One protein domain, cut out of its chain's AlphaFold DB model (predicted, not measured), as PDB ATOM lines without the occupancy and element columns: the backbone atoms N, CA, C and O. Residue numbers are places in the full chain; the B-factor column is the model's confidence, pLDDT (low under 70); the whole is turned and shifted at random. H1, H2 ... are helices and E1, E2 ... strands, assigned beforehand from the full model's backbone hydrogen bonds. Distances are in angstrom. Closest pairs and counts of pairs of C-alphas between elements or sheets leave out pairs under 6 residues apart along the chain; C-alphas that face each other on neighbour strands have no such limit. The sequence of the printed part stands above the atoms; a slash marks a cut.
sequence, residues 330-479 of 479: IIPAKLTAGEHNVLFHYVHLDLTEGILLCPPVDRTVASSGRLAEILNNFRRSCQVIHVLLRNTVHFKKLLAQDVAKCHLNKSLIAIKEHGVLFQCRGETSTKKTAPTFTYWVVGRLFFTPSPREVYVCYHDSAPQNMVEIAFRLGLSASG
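This is residues 330 to 479 of the 479 residues of the protein "Hypothetical protein" of Timema tahoe (UniProt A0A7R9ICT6). A twisted sheet of five strands is the slab in the middle, with the long helix H2 running over one face and the shorter helix H4 crossing the other. The long axis runs from Thr 430, in the link between E3 and E4, to Gln 401 in the small helix H3 beyond the end of H2. The printed part has 150 residues, with named elements in the order E1, E2, H1, H2, H3, E3, E4, E5, H4; the sheet's order is E2, E1, E5, E4, E3, antiparallel throughout, and the class is mixed, helices and strands. It is only just compact, close to loose, with a radius of gyration of the C-alphas of 17.7 A, and only just elongated, spanning 63 by 41 by 28 A.

The sheet is made of E1, residues 343 to 350, 20.4 A long; E2, residues 355 to 357; E3, residues 417 to 425, 26.7 A; E4, residues 436 to 446, 32.9 A; and E5, residues 452 to 459, 23.5 A. C-alpha 343, where E1 begins, is at (3.992, -14.487, 9.424). H1 is residues 362 to 365, H2 residues 369 to 397, 42.0 A long, and H3 residues 400 to 403. H4, residues 466 to 477, 16.0 A long, ends with C-alpha 477 at (1.080, -30.812, 7.811).

E2 and E3 are the edge strands. E1 and E2 form a hairpin, with N 357 and O 348 2.8 A apart. Between E1 and E5, N 347 and O 455 are 2.8 A apart. E3, E4 and E5 form a meander, each strand the antiparallel neighbour of the one before; N 420 and O 441 are 2.8 A apart, as are N 444 and O 454. There are three layers, helices on both faces of the sheet. H2 is on one face at a height of 7.6 A, over E4, E3 and, only just with 3 C-alphas, E5; on the local plane it stands at 27 degrees to E4, only just along the strands. The closest C-alphas of H2 and E4, Phe 378 and Val 441, are 6.2 A apart. H4 is on the opposite face at a height of 9.2 A, over E5 and, only just with 3 C-alphas, E1; on the local plane it stands at 70 degrees to E5, across the strands. Its closest C-alpha to E5 is Ala 470, 6.4 A from that of Val 454. H1 and H3 are not on the sheet, and each is close to H2 but not clearly touching: the closest C-alphas are Thr 364 and Ala 372, 6.9 A, and Phe 395 and Val 403, 7.3 A. In H2 and H4 every O i to N i+4 pair is within hydrogen-bond range; H1 and H3 are too short for such a pair.

The C-alphas of Gln 401 and Thr 430 are the farthest apart, 63.0 A. The printed part has no cut, and the link from H3 to E3, 13 residues, is long. The mean pLDDT of the printed part is 76.3, with 45 residues under 70, among them residues 399 to 413 and 426 to 435.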
ATOM      1  N   ILE A 330       5.376 -32.388  19.239       58.16
ATOM      2  CA  ILE A 330       5.147 -31.492  18.099       58.16
ATOM      3  C   ILE A 330       5.145 -30.029  18.546       58.16
ATOM      4  O   ILE A 330       4.124 -29.463  18.937       58.16
ATOM      5  N   ILE A 331       6.319 -29.400  18.490       56.69
ATOM      6  CA  ILE A 331       6.473 -27.965  18.743       56.69
ATOM      7  C   ILE A 331       6.019 -27.183  17.496       56.69
ATOM      8  O   ILE A 331       6.494 -27.473  16.395       56.69
ATOM      9  N   PRO A 332       5.164 -26.148  17.638       59.34
ATOM     10  CA  PRO A 332       4.807 -25.243  16.548       59.34
ATOM     11  C   PRO A 332       6.042 -24.654  15.846       59.34
ATOM     12  O   PRO A 332       6.785 -23.862  16.433       59.34
ATOM     13  N   ALA A 333       6.259 -25.007  14.577       70.56
ATOM     14  CA  ALA A 333       7.424 -24.550  13.824       70.56
ATOM     15  C   ALA A 333       7.307 -23.060  13.462       70.56
ATOM     16  O   ALA A 333       6.334 -22.619  12.841       70.56
ATOM     17  N   LYS A 334       8.324 -22.263  13.805       77.06
ATOM     18  CA  LYS A 334       8.498 -20.927  13.226       77.06
ATOM     19  C   LYS A 334       8.867 -21.086  11.750       77.06
ATOM     20  O   LYS A 334       9.914 -21.642  11.428       77.06
ATOM     21  N   LEU A 335       8.011 -20.594  10.855       78.69
ATOM     22  CA  LEU A 335       8.236 -20.728   9.412       78.69
ATOM     23  C   LEU A 335       9.196 -19.677   8.861       78.69
ATOM     24  O   LEU A 335       9.976 -19.992   7.966       78.69
ATOM     25  N   THR A 336       9.141 -18.451   9.384       80.56
ATOM     26  CA  THR A 336       9.832 -17.303   8.789       80.56
ATOM     27  C   THR A 336      11.294 -17.204   9.203       80.56
ATOM     28  O   THR A 336      11.642 -17.446  10.361       80.56
ATOM     29  N   ALA A 337      12.132 -16.752   8.275       77.50
ATOM     30  CA  ALA A 337      13.497 -16.322   8.538       77.50
ATOM     31  C   ALA A 337      13.527 -15.014   9.352       77.50
ATOM     32  O   ALA A 337      12.609 -14.193   9.268       77.50
ATOM     33  N   GLY A 338      14.605 -14.812  10.116       75.88
ATOM     34  CA  GLY A 338      14.814 -13.648  10.985       75.88
ATOM     35  C   GLY A 338      14.632 -13.966  12.470       75.88
ATOM     36  O   GLY A 338      14.331 -15.095  12.841       75.88
ATOM     37  N   GLU A 339      14.825 -12.975  13.337       70.94
ATOM     38  CA  GLU A 339      14.759 -13.143  14.799       70.94
ATOM     39  C   GLU A 339      13.311 -13.219  15.308       70.94
ATOM     40  O   GLU A 339      12.965 -14.079  16.119       70.94
ATOM     41  N   HIS A 340      12.409 -12.438  14.711       78.56
ATOM     42  CA  HIS A 340      10.989 -12.411  15.060       78.56
ATOM     43  C   HIS A 340      10.127 -13.207  14.074       78.56
ATOM     44  O   HIS A 340      10.504 -13.418  12.921       78.56
ATOM     45  N   ASN A 341       8.964 -13.676  14.532       81.81
ATOM     46  CA  ASN A 341       7.960 -14.261  13.649       81.81
ATOM     47  C   ASN A 341       7.191 -13.140  12.943       81.81
ATOM     48  O   ASN A 341       6.544 -12.322  13.601       81.81
ATOM     49  N   VAL A 342       7.271 -13.123  11.615       85.62
ATOM     50  CA  VAL A 342       6.681 -12.085  10.757       85.62
ATOM     51  C   VAL A 342       5.513 -12.605   9.922       85.62
ATOM     52  O   VAL A 342       5.032 -11.896   9.044       85.62
ATOM     53  N   LEU A 343       5.060 -13.837  10.174       86.56
ATOM     54  CA  LEU A 343       3.992 -14.487   9.424       86.56
ATOM     55  C   LEU A 343       2.617 -14.065   9.938       86.56
ATOM     56  O   LEU A 343       2.269 -14.364  11.077       86.56
ATOM     57  N   PHE A 344       1.805 -13.446   9.088       85.81
ATOM     58  CA  PHE A 344       0.424 -13.084   9.420       85.81
ATOM     59  C   PHE A 344      -0.570 -14.176   9.031       85.81
ATOM     60  O   PHE A 344      -1.497 -14.481   9.782       85.81
ATOM     61  N   HIS A 345      -0.389 -14.772   7.851       87.81
ATOM     62  CA  HIS A 345      -1.289 -15.802   7.347       87.81
ATOM     63  C   HIS A 345      -0.602 -16.679   6.305       87.81
ATOM     64  O   HIS A 345       0.345 -16.249   5.649       87.81
ATOM     65  N   TYR A 346      -1.094 -17.902   6.139       89.81
ATOM     66  CA  TYR A 346      -0.642 -18.808   5.094       89.81
ATOM     67  C   TYR A 346      -1.800 -19.675   4.607       89.81
ATOM     68  O   TYR A 346      -2.737 -19.952   5.358       89.81
ATOM     69  N   VAL A 347      -1.719 -20.108   3.354       90.19
ATOM     70  CA  VAL A 347      -2.633 -21.075   2.754       90.19
ATOM     71  C   VAL A 347      -1.810 -22.047   1.921       90.19
ATOM     72  O   VAL A 347      -1.100 -21.622   1.016       90.19
ATOM     73  N   HIS A 348      -1.906 -23.339   2.208       88.31
ATOM     74  CA  HIS A 348      -1.414 -24.386   1.316       88.31
ATOM     75  C   HIS A 348      -2.621 -25.064   0.674       88.31
ATOM     76  O   HIS A 348      -3.519 -25.537   1.370       88.31
ATOM     77  N   LEU A 349      -2.651 -25.042  -0.650       87.06
ATOM     78  CA  LEU A 349      -3.715 -25.566  -1.483       87.06
ATOM     79  C   LEU A 349      -3.142 -26.697  -2.337       87.06
ATOM     80  O   LEU A 349      -2.417 -26.456  -3.306       87.06
ATOM     81  N   ASP A 350      -3.495 -27.925  -1.984       82.50
ATOM     82  CA  ASP A 350      -3.259 -29.093  -2.817       82.50
ATOM     83  C   ASP A 350      -4.542 -29.404  -3.586       82.50
ATOM     84  O   ASP A 350      -5.523 -29.922  -3.051       82.50
ATOM     85  N   LEU A 351      -4.540 -29.056  -4.870       72.81
ATOM     86  CA  LEU A 351      -5.679 -29.332  -5.727       72.81
ATOM     87  C   LEU A 351      -5.774 -30.808  -6.110       72.81
ATOM     88  O   LEU A 351      -6.824 -31.184  -6.606       72.81
ATOM     89  N   THR A 352      -4.732 -31.622  -5.992       68.00
ATOM     90  CA  THR A 352      -4.826 -33.055  -6.316       68.00
ATOM     91  C   THR A 352      -5.461 -33.849  -5.192       68.00
ATOM     92  O   THR A 352      -6.415 -34.570  -5.450       68.00
ATOM     93  N   GLU A 353      -5.014 -33.613  -3.964       67.38
ATOM     94  CA  GLU A 353      -5.503 -34.314  -2.773       67.38
ATOM     95  C   GLU A 353      -6.750 -33.642  -2.164       67.38
ATOM     96  O   GLU A 353      -7.337 -34.133  -1.209       67.38
ATOM     97  N   GLY A 354      -7.155 -32.472  -2.675       67.12
ATOM     98  CA  GLY A 354      -8.270 -31.700  -2.112       67.12
ATOM     99  C   GLY A 354      -7.961 -31.093  -0.738       67.12
ATOM    100  O   GLY A 354      -8.875 -30.716  -0.004       67.12
ATOM    101  N   ILE A 355      -6.681 -30.973  -0.384       74.12
ATOM    102  CA  ILE A 355      -6.238 -30.504   0.928       74.12
ATOM    103  C   ILE A 355      -6.126 -28.976   0.915       74.12
ATOM    104  O   ILE A 355      -5.407 -28.382   0.107       74.12
ATOM    105  N   LEU A 356      -6.800 -28.334   1.870       80.31
ATOM    106  CA  LEU A 356      -6.652 -26.913   2.166       80.31
ATOM    107  C   LEU A 356      -6.144 -26.743   3.596       80.31
ATOM    108  O   LEU A 356      -6.866 -27.004   4.557       80.31
ATOM    109  N   LEU A 357      -4.922 -26.240   3.740       81.38
ATOM    110  CA  LEU A 357      -4.347 -25.923   5.040       81.38
ATOM    111  C   LEU A 357      -4.306 -24.419   5.234       81.38
ATOM    112  O   LEU A 357      -3.682 -23.695   4.461       81.38
ATOM    113  N   CYS A 358      -4.910 -23.960   6.318       82.00
ATOM    114  CA  CYS A 358      -4.814 -22.580   6.757       82.00
ATOM    115  C   CYS A 358      -4.908 -22.495   8.288       82.00
ATOM    116  O   CYS A 358      -5.399 -23.420   8.954       82.00
ATOM    117  N   PRO A 359      -4.456 -21.382   8.888       78.44
ATOM    118  CA  PRO A 359      -4.768 -21.063  10.276       78.44
ATOM    119  C   PRO A 359      -6.285 -21.104  10.557       78.44
ATOM    120  O   PRO A 359      -7.080 -20.843   9.649       78.44
ATOM    121  N   PRO A 360      -6.707 -21.430  11.795       68.75
ATOM    122  CA  PRO A 360      -8.121 -21.554  12.150       68.75
ATOM    123  C   PRO A 360      -8.887 -20.231  11.998       68.75
ATOM    124  O   PRO A 360      -8.354 -19.144  12.234       68.75
ATOM    125  N   VAL A 361     -10.161 -20.350  11.609       59.50
ATOM    126  CA  VAL A 361     -11.042 -19.228  11.238       59.50
ATOM    127  C   VAL A 361     -11.393 -18.336  12.434       59.50
ATOM    128  O   VAL A 361     -11.585 -17.137  12.242       59.50
ATOM    129  N   ASP A 362     -11.388 -18.864  13.662       56.44
ATOM    130  CA  ASP A 362     -11.809 -18.146  14.880       56.44
ATOM    131  C   ASP A 362     -10.986 -16.878  15.165       56.44
ATOM    132  O   ASP A 362     -11.475 -15.924  15.771       56.44
ATOM    133  N   ARG A 363      -9.760 -16.784  14.629       56.72
ATOM    134  CA  ARG A 363      -8.961 -15.550  14.695       56.72
ATOM    135  C   ARG A 363      -9.513 -14.402  13.859       56.72
ATOM    136  O   ARG A 363      -9.207 -13.259  14.167       56.72
ATOM    137  N   THR A 364     -10.305 -14.663  12.820       52.00
ATOM    138  CA  THR A 364     -10.918 -13.586  12.021       52.00
ATOM    139  C   THR A 364     -11.944 -12.796  12.830       52.00
ATOM    140  O   THR A 364     -12.071 -11.591  12.630       52.00
ATOM    141  N   VAL A 365     -12.597 -13.443  13.800       48.41
ATOM    142  CA  VAL A 365     -13.611 -12.832  14.671       48.41
ATOM    143  C   VAL A 365     -12.970 -12.086  15.851       48.41
ATOM    144  O   VAL A 365     -13.493 -11.069  16.286       48.41
ATOM    145  N   ALA A 366     -11.794 -12.529  16.311       48.78
ATOM    146  CA  ALA A 366     -11.024 -11.893  17.390       48.78
ATOM    147  C   ALA A 366      -9.958 -10.883  16.899       48.78
ATOM    148  O   ALA A 366      -9.091 -10.472  17.668       48.78
ATOM    149  N   SER A 367      -9.961 -10.533  15.608       58.59
ATOM    150  CA  SER A 367      -8.879  -9.762  14.984       58.59
ATOM    151  C   SER A 367      -9.026  -8.252  15.171       58.59
ATOM    152  O   SER A 367     -10.117  -7.699  15.053       58.59
ATOM    153  N   SER A 368      -7.911  -7.562  15.415       67.50
ATOM    154  CA  SER A 368      -7.875  -6.102  15.341       67.50
ATOM    155  C   SER A 368      -8.197  -5.612  13.927       67.50
ATOM    156  O   SER A 368      -7.920  -6.305  12.942       67.50
ATOM    157  N   GLY A 369      -8.761  -4.403  13.798       74.44
ATOM    158  CA  GLY A 369      -9.200  -3.856  12.504       74.44
ATOM    159  C   GLY A 369      -8.110  -3.876  11.421       74.44
ATOM    160  O   GLY A 369      -8.394  -4.114  10.247       74.44
ATOM    161  N   ARG A 370      -6.839  -3.747  11.822       77.50
ATOM    162  CA  ARG A 370      -5.674  -3.831  10.924       77.50
ATOM    163  C   ARG A 370      -5.430  -5.234  10.384       77.50
ATOM    164  O   ARG A 370      -5.105  -5.395   9.210       77.50
ATOM    165  N   LEU A 371      -5.572  -6.263  11.220       81.44
ATOM    166  CA  LEU A 371      -5.440  -7.646  10.765       81.44
ATOM    167  C   LEU A 371      -6.574  -7.997   9.792       81.44
ATOM    168  O   LEU A 371      -6.320  -8.658   8.789       81.44
ATOM    169  N   ALA A 372      -7.791  -7.496  10.022       82.06
ATOM    170  CA  ALA A 372      -8.894  -7.661   9.076       82.06
ATOM    171  C   ALA A 372      -8.589  -7.025   7.703       82.06
ATOM    172  O   ALA A 372      -8.839  -7.649   6.669       82.06
ATOM    173  N   GLU A 373      -7.992  -5.828   7.677       84.81
ATOM    174  CA  GLU A 373      -7.542  -5.174   6.438       84.81
ATOM    175  C   GLU A 373      -6.475  -6.008   5.705       84.81
ATOM    176  O   GLU A 373      -6.619  -6.291   4.513       84.81
ATOM    177  N   ILE A 374      -5.448  -6.476   6.425       86.50
ATOM    178  CA  ILE A 374      -4.381  -7.326   5.870       86.50
ATOM    179  C   ILE A 374      -4.959  -8.622   5.296       86.50
ATOM    180  O   ILE A 374      -4.606  -9.012   4.186       86.50
ATOM    181  N   LEU A 375      -5.881  -9.279   6.006       87.75
ATOM    182  CA  LEU A 375      -6.502 -10.519   5.539       87.75
ATOM    183  C   LEU A 375      -7.398 -10.300   4.313       87.75
ATOM    184  O   LEU A 375      -7.441 -11.155   3.428       87.75
ATOM    185  N   ASN A 376      -8.093  -9.165   4.218       88.00
ATOM    186  CA  ASN A 376      -8.874  -8.824   3.028       88.00
ATOM    187  C   ASN A 376      -7.975  -8.574   1.811       88.00
ATOM    188  O   ASN A 376      -8.250  -9.102   0.729       88.00
ATOM    189  N   ASN A 377      -6.869  -7.848   1.991       89.19
ATOM    190  CA  ASN A 377      -5.877  -7.655   0.933       89.19
ATOM    191  C   ASN A 377      -5.196  -8.972   0.550       89.19
ATOM    192  O   ASN A 377      -5.046  -9.256  -0.639       89.19
ATOM    193  N   PHE A 378      -4.882  -9.831   1.523       91.00
ATOM    194  CA  PHE A 378      -4.376 -11.180   1.282       91.00
ATOM    195  C   PHE A 378      -5.328 -11.988   0.399       91.00
ATOM    196  O   PHE A 378      -4.911 -12.477  -0.647       91.00
ATOM    197  N   ARG A 379      -6.619 -12.063   0.746       90.56
ATOM    198  CA  ARG A 379      -7.627 -12.803  -0.040       90.56
ATOM    199  C   ARG A 379      -7.712 -12.305  -1.481       90.56
ATOM    200  O   ARG A 379      -7.680 -13.116  -2.405       90.56
ATOM    201  N   ARG A 380      -7.784 -10.984  -1.679       90.50
ATOM    202  CA  ARG A 380      -7.821 -10.374  -3.020       90.50
ATOM    203  C   ARG A 380      -6.556 -10.699  -3.818       90.50
ATOM    204  O   ARG A 380      -6.640 -11.032  -4.996       90.50
ATOM    205  N   SER A 381      -5.396 -10.649  -3.175       92.44
ATOM    206  CA  SER A 381      -4.105 -10.949  -3.807       92.44
ATOM    207  C   SER A 381      -3.982 -12.412  -4.190       92.44
ATOM    208  O   SER A 381      -3.581 -12.719  -5.308       92.44
ATOM    209  N   CYS A 382      -4.381 -13.319  -3.298       92.62
ATOM    210  CA  CYS A 382      -4.415 -14.748  -3.570       92.62
ATOM    211  C   CYS A 382      -5.283 -15.067  -4.783       92.62
ATOM    212  O   CYS A 382      -4.881 -15.893  -5.586       92.62
ATOM    213  N   GLN A 383      -6.422 -14.392  -4.971       90.88
ATOM    214  CA  GLN A 383      -7.253 -14.579  -6.167       90.88
ATOM    215  C   GLN A 383      -6.516 -14.180  -7.452       90.88
ATOM    216  O   GLN A 383      -6.522 -14.939  -8.419       90.88
ATOM    217  N   VAL A 384      -5.851 -13.021  -7.456       91.00
ATOM    218  CA  VAL A 384      -5.064 -12.558  -8.613       91.00
ATOM    219  C   VAL A 384      -3.920 -13.526  -8.910       91.00
ATOM    220  O   VAL A 384      -3.754 -13.962 -10.049       91.00
ATOM    221  N   ILE A 385      -3.162 -13.911  -7.879       92.31
ATOM    222  CA  ILE A 385      -2.044 -14.848  -8.012       92.31
ATOM    223  C   ILE A 385      -2.543 -16.221  -8.483       92.31
ATOM    224  O   ILE A 385      -1.950 -16.796  -9.391       92.31
ATOM    225  N   HIS A 386      -3.652 -16.724  -7.940       90.88
ATOM    226  CA  HIS A 386      -4.230 -18.011  -8.328       90.88
ATOM    227  C   HIS A 386      -4.581 -18.054  -9.815       90.88
ATOM    228  O   HIS A 386      -4.239 -19.014 -10.499       90.88
ATOM    229  N   VAL A 387      -5.212 -17.002 -10.352       89.12
ATOM    230  CA  VAL A 387      -5.521 -16.920 -11.790       89.12
ATOM    231  C   VAL A 387      -4.241 -16.966 -12.630       89.12
ATOM    232  O   VAL A 387      -4.183 -17.699 -13.618       89.12
ATOM    233  N   LEU A 388      -3.191 -16.245 -12.218       87.69
ATOM    234  CA  LEU A 388      -1.896 -16.264 -12.905       87.69
ATOM    235  C   LEU A 388      -1.247 -17.655 -12.881       87.69
ATOM    236  O   LEU A 388      -0.838 -18.160 -13.924       87.69
ATOM    237  N   LEU A 389      -1.183 -18.297 -11.713       87.88
ATOM    238  CA  LEU A 389      -0.581 -19.625 -11.557       87.88
ATOM    239  C   LEU A 389      -1.391 -20.702 -12.295       87.88
ATOM    240  O   LEU A 389      -0.815 -21.594 -12.923       87.88
ATOM    241  N   ARG A 390      -2.723 -20.592 -12.305       84.44
ATOM    242  CA  ARG A 390      -3.608 -21.506 -13.034       84.44
ATOM    243  C   ARG A 390      -3.405 -21.426 -14.544       84.44
ATOM    244  O   ARG A 390      -3.446 -22.466 -15.202       84.44
ATOM    245  N   ASN A 391      -3.124 -20.240 -15.086       82.19
ATOM    246  CA  ASN A 391      -2.753 -20.091 -16.494       82.19
ATOM    247  C   ASN A 391      -1.466 -20.871 -16.812       82.19
ATOM    248  O   ASN A 391      -1.425 -21.591 -17.810       82.19
ATOM    249  N   THR A 392      -0.462 -20.822 -15.928       81.69
ATOM    250  CA  THR A 392       0.765 -21.630 -16.048       81.69
ATOM    251  C   THR A 392       0.460 -23.134 -16.038       81.69
ATOM    252  O   THR A 392       1.006 -23.888 -16.847       81.69
ATOM    253  N   VAL A 393      -0.424 -23.603 -15.145       79.81
ATOM    254  CA  VAL A 393      -0.830 -25.024 -15.089       79.81
ATOM    255  C   VAL A 393      -1.555 -25.443 -16.366       79.81
ATOM    256  O   VAL A 393      -1.260 -26.506 -16.908       79.81
ATOM    257  N   HIS A 394      -2.499 -24.629 -16.843       78.31
ATOM    258  CA  HIS A 394      -3.259 -24.925 -18.054       78.31
ATOM    259  C   HIS A 394      -2.342 -25.011 -19.272       78.31
ATOM    260  O   HIS A 394      -2.418 -25.979 -20.023       78.31
ATOM    261  N   PHE A 395      -1.407 -24.067 -19.402       75.31
ATOM    262  CA  PHE A 395      -0.432 -24.075 -20.482       75.31
ATOM    263  C   PHE A 395       0.450 -25.324 -20.482       75.31
ATOM    264  O   PHE A 395       0.657 -25.925 -21.529       75.31
ATOM    265  N   LYS A 396       0.937 -25.769 -19.317       74.50
ATOM    266  CA  LYS A 396       1.727 -27.008 -19.242       74.50
ATOM    267  C   LYS A 396       0.956 -28.267 -19.643       74.50
ATOM    268  O   LYS A 396       1.585 -29.264 -19.976       74.50
ATOM    269  N   LYS A 397      -0.377 -28.244 -19.554       74.38
ATOM    270  CA  LYS A 397      -1.247 -29.356 -19.963       74.38
ATOM    271  C   LYS A 397      -1.623 -29.308 -21.445       74.38
ATOM    272  O   LYS A 397      -2.101 -30.312 -21.961       74.38
ATOM    273  N   LEU A 398      -1.443 -28.168 -22.112       72.88
ATOM    274  CA  LEU A 398      -1.687 -28.040 -23.545       72.88
ATOM    275  C   LEU A 398      -0.612 -28.799 -24.330       72.88
ATOM    276  O   LEU A 398       0.582 -28.703 -24.045       72.88
ATOM    277  N   LEU A 399      -1.048 -29.546 -25.344       60.66
ATOM    278  CA  LEU A 399      -0.156 -30.203 -26.292       60.66
ATOM    279  C   LEU A 399       0.606 -29.139 -27.096       60.66
ATOM    280  O   LEU A 399       0.082 -28.064 -27.390       60.66
ATOM    281  N   ALA A 400       1.841 -29.446 -27.504       61.47
ATOM    282  CA  ALA A 400       2.713 -28.510 -28.223       61.47
ATOM    283  C   ALA A 400       2.074 -27.906 -29.497       61.47
ATOM    284  O   ALA A 400       2.430 -26.801 -29.904       61.47
ATOM    285  N   GLN A 401       1.105 -28.601 -30.101       58.22
ATOM    286  CA  GLN A 401       0.363 -28.149 -31.284       58.22
ATOM    287  C   GLN A 401      -0.711 -27.088 -30.968       58.22
ATOM    288  O   GLN A 401      -0.960 -26.208 -31.792       58.22
ATOM    289  N   ASP A 402      -1.301 -27.112 -29.770       63.19
ATOM    290  CA  ASP A 402      -2.338 -26.159 -29.344       63.19
ATOM    291  C   ASP A 402      -1.740 -24.875 -28.753       63.19
ATOM    292  O   ASP A 402      -2.321 -23.791 -28.847       63.19
ATOM    293  N   VAL A 403      -0.521 -24.977 -28.220       60.66
ATOM    294  CA  VAL A 403       0.289 -23.846 -27.749       60.66
ATOM    295  C   VAL A 403       0.533 -22.813 -28.857       60.66
ATOM    296  O   VAL A 403       0.511 -21.613 -28.591       60.66
ATOM    297  N   ALA A 404       0.717 -23.253 -30.107       60.38
ATOM    298  CA  ALA A 404       0.974 -22.371 -31.250       60.38
ATOM    299  C   ALA A 404      -0.254 -21.544 -31.684       60.38
ATOM    300  O   ALA A 404      -0.092 -20.487 -32.292       60.38
ATOM    301  N   LYS A 405      -1.471 -22.002 -31.358       62.00
ATOM    302  CA  LYS A 405      -2.738 -21.317 -31.679       62.00
ATOM    303  C   LYS A 405      -3.188 -20.346 -30.580       62.00
ATOM    304  O   LYS A 405      -4.095 -19.540 -30.790       62.00
ATOM    305  N   CYS A 406      -2.577 -20.424 -29.399       58.16
ATOM    306  CA  CYS A 406      -2.972 -19.635 -28.243       58.16
ATOM    307  C   CYS A 406      -2.320 -18.242 -28.284       58.16
ATOM    308  O   CYS A 406      -1.101 -18.112 -28.193       58.16
ATOM    309  N   HIS A 407      -3.131 -17.183 -28.359       60.03
ATOM    310  CA  HIS A 407      -2.689 -15.777 -28.372       60.03
ATOM    311  C   HIS A 407      -2.264 -15.262 -26.977       60.03
ATOM    312  O   HIS A 407      -2.380 -14.076 -26.669       60.03
ATOM    313  N   LEU A 408      -1.804 -16.152 -26.098       60.81
ATOM    314  CA  LEU A 408      -1.369 -15.804 -24.749       60.81
ATOM    315  C   LEU A 408       0.006 -15.122 -24.798       60.81
ATOM    316  O   LEU A 408       0.898 -15.526 -25.545       60.81
ATOM    317  N   ASN A 409       0.194 -14.092 -23.969       59.56
ATOM    318  CA  ASN A 409       1.478 -13.405 -23.826       59.56
ATOM    319  C   ASN A 409       2.556 -14.394 -23.365       59.56
ATOM    320  O   ASN A 409       2.548 -14.815 -22.210       59.56
ATOM    321  N   LYS A 410       3.505 -14.731 -24.249       61.66
ATOM    322  CA  LYS A 410       4.552 -15.746 -24.017       61.66
ATOM    323  C   LYS A 410       5.412 -15.496 -22.770       61.66
ATOM    324  O   LYS A 410       5.967 -16.437 -22.215       61.66
ATOM    325  N   SER A 411       5.472 -14.253 -22.294       58.78
ATOM    326  CA  SER A 411       6.174 -13.843 -21.072       58.78
ATOM    327  C   SER A 411       5.467 -14.235 -19.763       58.78
ATOM    328  O   SER A 411       6.135 -14.357 -18.740       58.78
ATOM    329  N   LEU A 412       4.150 -14.474 -19.768       60.59
ATOM    330  CA  LEU A 412       3.360 -14.819 -18.568       60.59
ATOM    331  C   LEU A 412       3.105 -16.329 -18.421       60.59
ATOM    332  O   LEU A 412       2.363 -16.760 -17.544       60.59
ATOM    333  N   ILE A 413       3.708 -17.138 -19.288       62.19
ATOM    334  CA  ILE A 413       3.352 -18.548 -19.481       62.19
ATOM    335  C   ILE A 413       4.084 -19.503 -18.516       62.19
ATOM    336  O   ILE A 413       3.688 -20.655 -18.348       62.19
ATOM    337  N   ALA A 414       5.122 -19.027 -17.827       70.06
ATOM    338  CA  ALA A 414       5.947 -19.835 -16.927       70.06
ATOM    339  C   ALA A 414       6.057 -19.248 -15.510       70.06
ATOM    340  O   ALA A 414       7.060 -19.461 -14.825       70.06
ATOM    341  N   ILE A 415       5.044 -18.502 -15.054       82.50
ATOM    342  CA  ILE A 415       5.065 -17.904 -13.715       82.50
ATOM    343  C   ILE A 415       4.912 -19.017 -12.678       82.50
ATOM    344  O   ILE A 415       3.867 -19.662 -12.588       82.50
ATOM    345  N   LYS A 416       5.977 -19.239 -11.903       87.50
ATOM    346  CA  LYS A 416       6.000 -20.176 -10.770       87.50
ATOM    347  C   LYS A 416       5.817 -19.480  -9.427       87.50
ATOM    348  O   LYS A 416       5.452 -20.136  -8.462       87.50
ATOM    349  N   GLU A 417       6.082 -18.182  -9.352       91.56
ATOM    350  CA  GLU A 417       5.964 -17.393  -8.130       91.56
ATOM    351  C   GLU A 417       5.534 -15.971  -8.478       91.56
ATOM    352  O   GLU A 417       6.007 -15.402  -9.464       91.56
ATOM    353  N   HIS A 418       4.630 -15.409  -7.683       91.88
ATOM    354  CA  HIS A 418       4.198 -14.025  -7.812       91.88
ATOM    355  C   HIS A 418       4.000 -13.409  -6.430       91.88
ATOM    356  O   HIS A 418       3.374 -14.016  -5.558       91.88
ATOM    357  N   GLY A 419       4.536 -12.205  -6.241       92.44
ATOM    358  CA  GLY A 419       4.459 -11.451  -4.996       92.44
ATOM    359  C   GLY A 419       3.787 -10.102  -5.204       92.44
ATOM    360  O   GLY A 419       4.046  -9.428  -6.198       92.44
ATOM    361  N   VAL A 420       2.948  -9.701  -4.254       92.50
ATOM    362  CA  VAL A 420       2.307  -8.385  -4.219       92.50
ATOM    363  C   VAL A 420       2.655  -7.705  -2.897       92.50
ATOM    364  O   VAL A 420       2.446  -8.280  -1.828       92.50
ATOM    365  N   LEU A 421       3.204  -6.493  -2.979       92.06
ATOM    366  CA  LEU A 421       3.543  -5.663  -1.825       92.06
ATOM    367  C   LEU A 421       2.410  -4.684  -1.540       92.06
ATOM    368  O   LEU A 421       1.938  -3.984  -2.435       92.06
ATOM    369  N   PHE A 422       2.025  -4.595  -0.276       87.94
ATOM    370  CA  PHE A 422       1.010  -3.669   0.204       87.94
ATOM    371  C   PHE A 422       1.561  -2.772   1.294       87.94
ATOM    372  O   PHE A 422       2.475  -3.144   2.029       87.94
ATOM    373  N   GLN A 423       0.938  -1.606   1.428       86.81
ATOM    374  CA  GLN A 423       1.216  -0.656   2.489       86.81
ATOM    375  C   GLN A 423      -0.075  -0.382   3.267       86.81
ATOM    376  O   GLN A 423      -1.049   0.099   2.692       86.81
ATOM    377  N   CYS A 424      -0.074  -0.662   4.570       78.62
ATOM    378  CA  CYS A 424      -1.160  -0.292   5.479       78.62
ATOM    379  C   CYS A 424      -0.731   0.894   6.349       78.62
ATOM    380  O   CYS A 424       0.415   0.985   6.802       78.62
ATOM    381  N   ARG A 425      -1.658   1.822   6.592       73.00
ATOM    382  CA  ARG A 425      -1.430   2.968   7.480       73.00
ATOM    383  C   ARG A 425      -1.729   2.557   8.920       73.00
ATOM    384  O   ARG A 425      -2.772   1.976   9.187       73.00
ATOM    385  N   GLY A 426      -0.830   2.867   9.854       62.53
ATOM    386  CA  GLY A 426      -1.130   2.724  11.277       62.53
ATOM    387  C   GLY A 426      -2.191   3.736  11.713       62.53
ATOM    388  O   GLY A 426      -2.143   4.895  11.302       62.53
ATOM    389  N   GLU A 427      -3.137   3.349  12.569       55.34
ATOM    390  CA  GLU A 427      -3.984   4.351  13.222       55.34
ATOM    391  C   GLU A 427      -3.103   5.172  14.158       55.34
ATOM    392  O   GLU A 427      -2.444   4.639  15.054       55.34
ATOM    393  N   THR A 428      -3.086   6.480  13.944       48.09
ATOM    394  CA  THR A 428      -2.543   7.430  14.910       48.09
ATOM    395  C   THR A 428      -3.596   8.493  15.160       48.09
ATOM    396  O   THR A 428      -4.105   9.122  14.237       48.09
ATOM    397  N   SER A 429      -3.929   8.676  16.436       47.53
ATOM    398  CA  SER A 429      -4.860   9.686  16.937       47.53
ATOM    399  C   SER A 429      -4.231  11.081  17.064       47.53
ATOM    400  O   SER A 429      -4.858  11.981  17.611       47.53
ATOM    401  N   THR A 430      -3.007  11.318  16.573       51.69
ATOM    402  CA  THR A 430      -2.353  12.634  16.677       51.69
ATOM    403  C   THR A 430      -1.495  12.965  15.451       51.69
ATOM    404  O   THR A 430      -0.899  12.089  14.836       51.69
ATOM    405  N   LYS A 431      -1.460  14.259  15.093       49.81
ATOM    406  CA  LYS A 431      -0.972  14.901  13.848       49.81
ATOM    407  C   LYS A 431       0.530  14.724  13.488       49.81
ATOM    408  O   LYS A 431       1.153  15.660  12.993       49.81
ATOM    409  N   LYS A 432       1.137  13.552  13.681       54.31
ATOM    410  CA  LYS A 432       2.431  13.182  13.076       54.31
ATOM    411  C   LYS A 432       2.210  12.003  12.139       54.31
ATOM    412  O   LYS A 432       1.519  11.066  12.512       54.31
ATOM    413  N   THR A 433       2.777  12.088  10.933       54.22
ATOM    414  CA  THR A 433       2.709  11.085   9.856       54.22
ATOM    415  C   THR A 433       2.624   9.668  10.411       54.22
ATOM    416  O   THR A 433       3.609   9.160  10.952       54.22
ATOM    417  N   ALA A 434       1.432   9.073  10.310       56.97
ATOM    418  CA  ALA A 434       1.163   7.720  10.758       56.97
ATOM    419  C   ALA A 434       2.244   6.777  10.220       56.97
ATOM    420  O   ALA A 434       2.533   6.825   9.018       56.97
ATOM    421  N   PRO A 435       2.854   5.928  11.059       63.53
ATOM    422  CA  PRO A 435       3.805   4.970  10.549       63.53
ATOM    423  C   PRO A 435       3.099   4.024   9.577       63.53
ATOM    424  O   PRO A 435       2.017   3.502   9.856       63.53
ATOM    425  N   THR A 436       3.706   3.830   8.414       71.25
ATOM    426  CA  THR A 436       3.214   2.898   7.404       71.25
ATOM    427  C   THR A 436       3.928   1.568   7.545       71.25
ATOM    428  O   THR A 436       5.154   1.542   7.648       71.25
ATOM    429  N   PHE A 437       3.169   0.484   7.492       77.44
ATOM    430  CA  PHE A 437       3.683  -0.879   7.501       77.44
ATOM    431  C   PHE A 437       3.605  -1.466   6.104       77.44
ATOM    432  O   PHE A 437       2.596  -1.274   5.421       77.44
ATOM    433  N   THR A 438       4.631  -2.209   5.706       87.31
ATOM    434  CA  THR A 438       4.662  -2.932   4.436       87.31
ATOM    435  C   THR A 438       4.616  -4.438   4.671       87.31
ATOM    436  O   THR A 438       5.259  -4.974   5.577       87.31
ATOM    437  N   TYR A 439       3.812  -5.133   3.873       89.06
ATOM    438  CA  TYR A 439       3.700  -6.590   3.915       89.06
ATOM    439  C   TYR A 439       3.600  -7.169   2.512       89.06
ATOM    440  O   TYR A 439       3.041  -6.562   1.596       89.06
ATOM    441  N   TRP A 440       4.132  -8.373   2.380       92.56
ATOM    442  CA  TRP A 440       4.130  -9.145   1.156       92.56
ATOM    443  C   TRP A 440       3.060 -10.217   1.206       92.56
ATOM    444  O   TRP A 440       2.896 -10.900   2.217       92.56
ATOM    445  N   VAL A 441       2.384 -10.402   0.078       94.12
ATOM    446  CA  VAL A 441       1.602 -11.596  -0.219       94.12
ATOM    447  C   VAL A 441       2.283 -12.306  -1.370       94.12
ATOM    448  O   VAL A 441       2.314 -11.781  -2.479       94.12
ATOM    449  N   VAL A 442       2.840 -13.486  -1.114       93.81
ATOM    450  CA  VAL A 442       3.560 -14.262  -2.128       93.81
ATOM    451  C   VAL A 442       2.875 -15.600  -2.319       93.81
ATOM    452  O   VAL A 442       2.608 -16.304  -1.345       93.81
ATOM    453  N   GLY A 443       2.580 -15.942  -3.571       93.69
ATOM    454  CA  GLY A 443       2.075 -17.248  -3.967       93.69
ATOM    455  C   GLY A 443       3.074 -17.973  -4.856       93.69
ATOM    456  O   GLY A 443       3.638 -17.375  -5.773       93.69
ATOM    457  N   ARG A 444       3.286 -19.263  -4.594       92.00
ATOM    458  CA  ARG A 444       4.197 -20.128  -5.348       92.00
ATOM    459  C   ARG A 444       3.506 -21.420  -5.773       92.00
ATOM    460  O   ARG A 444       2.809 -22.039  -4.975       92.00
ATOM    461  N   LEU A 445       3.751 -21.829  -7.014       90.19
ATOM    462  CA  LEU A 445       3.274 -23.066  -7.625       90.19
ATOM    463  C   LEU A 445       4.395 -24.111  -7.677       90.19
ATOM    464  O   LEU A 445       5.457 -23.890  -8.268       90.19
ATOM    465  N   PHE A 446       4.119 -25.281  -7.117       87.12
ATOM    466  CA  PHE A 446       4.934 -26.487  -7.208       87.12
ATOM    467  C   PHE A 446       4.255 -27.470  -8.158       87.12
ATOM    468  O   PHE A 446       3.037 -27.577  -8.149       87.12
ATOM    469  N   PHE A 447       5.025 -28.162  -9.001       80.00
ATOM    470  CA  PHE A 447       4.482 -29.109  -9.989       80.00
ATOM    471  C   PHE A 447       4.688 -30.579  -9.623       80.00
ATOM    472  O   PHE A 447       3.990 -31.428 -10.166       80.00
ATOM    473  N   THR A 448       5.654 -30.874  -8.755       76.31
ATOM    474  CA  THR A 448       6.086 -32.236  -8.424       76.31
ATOM    475  C   THR A 448       5.792 -32.504  -6.945       76.31
ATOM    476  O   THR A 448       6.151 -31.652  -6.129       76.31
ATOM    477  N   PRO A 449       5.188 -33.650  -6.571       70.94
ATOM    478  CA  PRO A 449       4.657 -34.712  -7.442       70.94
ATOM    479  C   PRO A 449       3.378 -34.298  -8.190       70.94
ATOM    480  O   PRO A 449       3.072 -34.850  -9.241       70.94
ATOM    481  N   SER A 450       2.673 -33.288  -7.682       77.50
ATOM    482  CA  SER A 450       1.437 -32.757  -8.244       77.50
ATOM    483  C   SER A 450       1.375 -31.223  -8.150       77.50
ATOM    484  O   SER A 450       2.151 -30.626  -7.396       77.50
ATOM    485  N   PRO A 451       0.478 -30.550  -8.907       83.31
ATOM    486  CA  PRO A 451       0.281 -29.106  -8.814       83.31
ATOM    487  C   PRO A 451      -0.231 -28.668  -7.432       83.31
ATOM    488  O   PRO A 451      -1.381 -28.933  -7.082       83.31
ATOM    489  N   ARG A 452       0.613 -27.959  -6.678       87.75
ATOM    490  CA  ARG A 452       0.321 -27.434  -5.335       87.75
ATOM    491  C   ARG A 452       0.638 -25.953  -5.268       87.75
ATOM    492  O   ARG A 452       1.657 -25.508  -5.797       87.75
ATOM    493  N   GLU A 453      -0.205 -25.193  -4.593       91.31
ATOM    494  CA  GLU A 453      -0.051 -23.749  -4.450       91.31
ATOM    495  C   GLU A 453       0.132 -23.382  -2.979       91.31
ATOM    496  O   GLU A 453      -0.613 -23.831  -2.111       91.31
ATOM    497  N   VAL A 454       1.125 -22.550  -2.685       91.69
ATOM    498  CA  VAL A 454       1.392 -22.052  -1.333       91.69
ATOM    499  C   VAL A 454       1.350 -20.537  -1.352       91.69
ATOM    500  O   VAL A 454       2.084 -19.911  -2.111       91.69
ATOM    501  N   TYR A 455       0.524 -19.959  -0.490       93.00
ATOM    502  CA  TYR A 455       0.351 -18.526  -0.298       93.00
ATOM    503  C   TYR A 455       0.786 -18.134   1.105       93.00
ATOM    504  O   TYR A 455       0.404 -18.781   2.078       93.00
ATOM    505  N   VAL A 456       1.556 -17.060   1.223       92.12
ATOM    506  CA  VAL A 456       2.122 -16.608   2.496       92.12
ATOM    507  C   VAL A 456       2.003 -15.093   2.585       92.12
ATOM    508  O   VAL A 456       2.314 -14.384   1.630       92.12
ATOM    509  N   CYS A 457       1.557 -14.604   3.741       90.88
ATOM    510  CA  CYS A 457       1.485 -13.191   4.085       90.88
ATOM    511  C   CYS A 457       2.483 -12.880   5.198       90.88
ATOM    512  O   CYS A 457       2.316 -13.388   6.311       90.88
ATOM    513  N   TYR A 458       3.479 -12.035   4.941       89.94
ATOM    514  CA  TYR A 458       4.509 -11.709   5.932       89.94
ATOM    515  C   TYR A 458       4.939 -10.238   5.904       89.94
ATOM    516  O   TYR A 458       4.759  -9.543   4.907       89.94
ATOM    517  N   HIS A 459       5.499  -9.755   7.014       87.75
ATOM    518  CA  HIS A 459       6.026  -8.392   7.123       87.75
ATOM    519  C   HIS A 459       7.361  -8.224   6.374       87.75
ATOM    520  O   HIS A 459       8.245  -9.074   6.471       87.75
ATOM    521  N   ASP A 460       7.550  -7.084   5.706       88.38
ATOM    522  CA  ASP A 460       8.702  -6.745   4.843       88.38
ATOM    523  C   ASP A 460      10.058  -6.598   5.580       88.38
ATOM    524  O   ASP A 460      11.089  -6.276   5.001       88.38
ATOM    525  N   SER A 461      10.101  -6.848   6.890       83.12
ATOM    526  CA  SER A 461      11.327  -6.715   7.695       83.12
ATOM    527  C   SER A 461      12.400  -7.762   7.392       83.12
ATOM    528  O   SER A 461      13.559  -7.547   7.749       83.12
ATOM    529  N   ALA A 462      12.034  -8.904   6.807       77.94
ATOM    530  CA  ALA A 462      12.975  -9.971   6.481       77.94
ATOM    531  C   ALA A 462      12.570 -10.683   5.180       77.94
ATOM    532  O   ALA A 462      11.416 -11.110   5.076       77.94
ATOM    533  N   PRO A 463      13.501 -10.868   4.222       81.75
ATOM    534  CA  PRO A 463      13.228 -11.638   3.015       81.75
ATOM    535  C   PRO A 463      12.946 -13.099   3.377       81.75
ATOM    536  O   PRO A 463      13.578 -13.661   4.274       81.75
ATOM    537  N   GLN A 464      11.990 -13.707   2.682       87.31
ATOM    538  CA  GLN A 464      11.541 -15.070   2.951       87.31
ATOM    539  C   GLN A 464      11.807 -15.978   1.754       87.31
ATOM    540  O   GLN A 464      11.596 -15.586   0.608       87.31
ATOM    541  N   ASN A 465      12.228 -17.213   2.022       87.88
ATOM    542  CA  ASN A 465      12.360 -18.240   0.998       87.88
ATOM    543  C   ASN A 465      11.071 -19.073   0.929       87.88
ATOM    544  O   ASN A 465      10.778 -19.872   1.818       87.88
ATOM    545  N   MET A 466      10.307 -18.908  -0.151       86.94
ATOM    546  CA  MET A 466       9.030 -19.603  -0.337       86.94
ATOM    547  C   MET A 466       9.171 -21.122  -0.482       86.94
ATOM    548  O   MET A 466       8.244 -21.847  -0.126       86.94
ATOM    549  N   VAL A 467      10.312 -21.621  -0.973       85.38
ATOM    550  CA  VAL A 467      10.583 -23.066  -1.052       85.38
ATOM    551  C   VAL A 467      10.763 -23.641   0.348       85.38
ATOM    552  O   VAL A 467      10.167 -24.662   0.675       85.38
ATOM    553  N   GLU A 468      11.530 -22.956   1.192       85.06
ATOM    554  CA  GLU A 468      11.756 -23.356   2.582       85.06
ATOM    555  C   GLU A 468      10.462 -23.306   3.401       85.06
ATOM    556  O   GLU A 468      10.155 -24.250   4.130       85.06
ATOM    557  N   ILE A 469       9.664 -22.245   3.241       85.25
ATOM    558  CA  ILE A 469       8.368 -22.125   3.919       85.25
ATOM    559  C   ILE A 469       7.416 -23.232   3.468       85.25
ATOM    560  O   ILE A 469       6.799 -23.870   4.317       85.25
ATOM    561  N   ALA A 470       7.312 -23.497   2.163       83.62
ATOM    562  CA  ALA A 470       6.478 -24.578   1.645       83.62
ATOM    563  C   ALA A 470       6.931 -25.951   2.158       83.62
ATOM    564  O   ALA A 470       6.096 -26.758   2.558       83.62
ATOM    565  N   PHE A 471       8.242 -26.200   2.210       81.12
ATOM    566  CA  PHE A 471       8.800 -27.439   2.745       81.12
ATOM    567  C   PHE A 471       8.475 -27.613   4.235       81.12
ATOM    568  O   PHE A 471       7.975 -28.659   4.645       81.12
ATOM    569  N   ARG A 472       8.668 -26.566   5.046       79.38
ATOM    570  CA  ARG A 472       8.313 -26.577   6.475       79.38
ATOM    571  C   ARG A 472       6.807 -26.714   6.708       79.38
ATOM    572  O   ARG A 472       6.397 -27.396   7.646       79.38
ATOM    573  N   LEU A 473       5.979 -26.094   5.865       77.75
ATOM    574  CA  LEU A 473       4.524 -26.264   5.879       77.75
ATOM    575  C   LEU A 473       4.126 -27.700   5.543       77.75
ATOM    576  O   LEU A 473       3.278 -28.254   6.227       77.75
ATOM    577  N   GLY A 474       4.758 -28.308   4.539       71.94
ATOM    578  CA  GLY A 474       4.546 -29.707   4.184       71.94
ATOM    579  C   GLY A 474       4.859 -30.638   5.352       71.94
ATOM    580  O   GLY A 474       3.991 -31.399   5.755       71.94
ATOM    581  N   LEU A 475       6.044 -30.499   5.959       68.31
ATOM    582  CA  LEU A 475       6.464 -31.321   7.101       68.31
ATOM    583  C   LEU A 475       5.573 -31.153   8.339       68.31
ATOM    584  O   LEU A 475       5.306 -32.125   9.036       68.31
ATOM    585  N   SER A 476       5.117 -29.927   8.613       61.84
ATOM    586  CA  SER A 476       4.208 -29.651   9.737       61.84
ATOM    587  C   SER A 476       2.758 -30.069   9.472       61.84
ATOM    588  O   SER A 476       1.967 -30.122  10.408       61.84
ATOM    589  N   ALA A 477       2.406 -30.361   8.218       52.72
ATOM    590  CA  ALA A 477       1.080 -30.812   7.811       52.72
ATOM    591  C   ALA A 477       0.961 -32.329   7.638       52.72
ATOM    592  O   ALA A 477      -0.145 -32.851   7.690       52.72
ATOM    593  N   SER A 478       2.076 -33.026   7.418       41.47
ATOM    594  CA  SER A 478       2.148 -34.487   7.281       41.47
ATOM    595  C   SER A 478       2.214 -35.238   8.623       41.47
ATOM    596  O   SER A 478       2.683 -36.375   8.662       41.47
ATOM    597  N   GLY A 479       1.805 -34.587   9.717       34.66
ATOM    598  CA  GLY A 479       1.772 -35.147  11.070       34.66
ATOM    599  C   GLY A 479       0.460 -35.844  11.378       34.66
ATOM    600  O   GLY A 479      -0.577 -35.168  11.199       34.66
TER     601      GLY A 479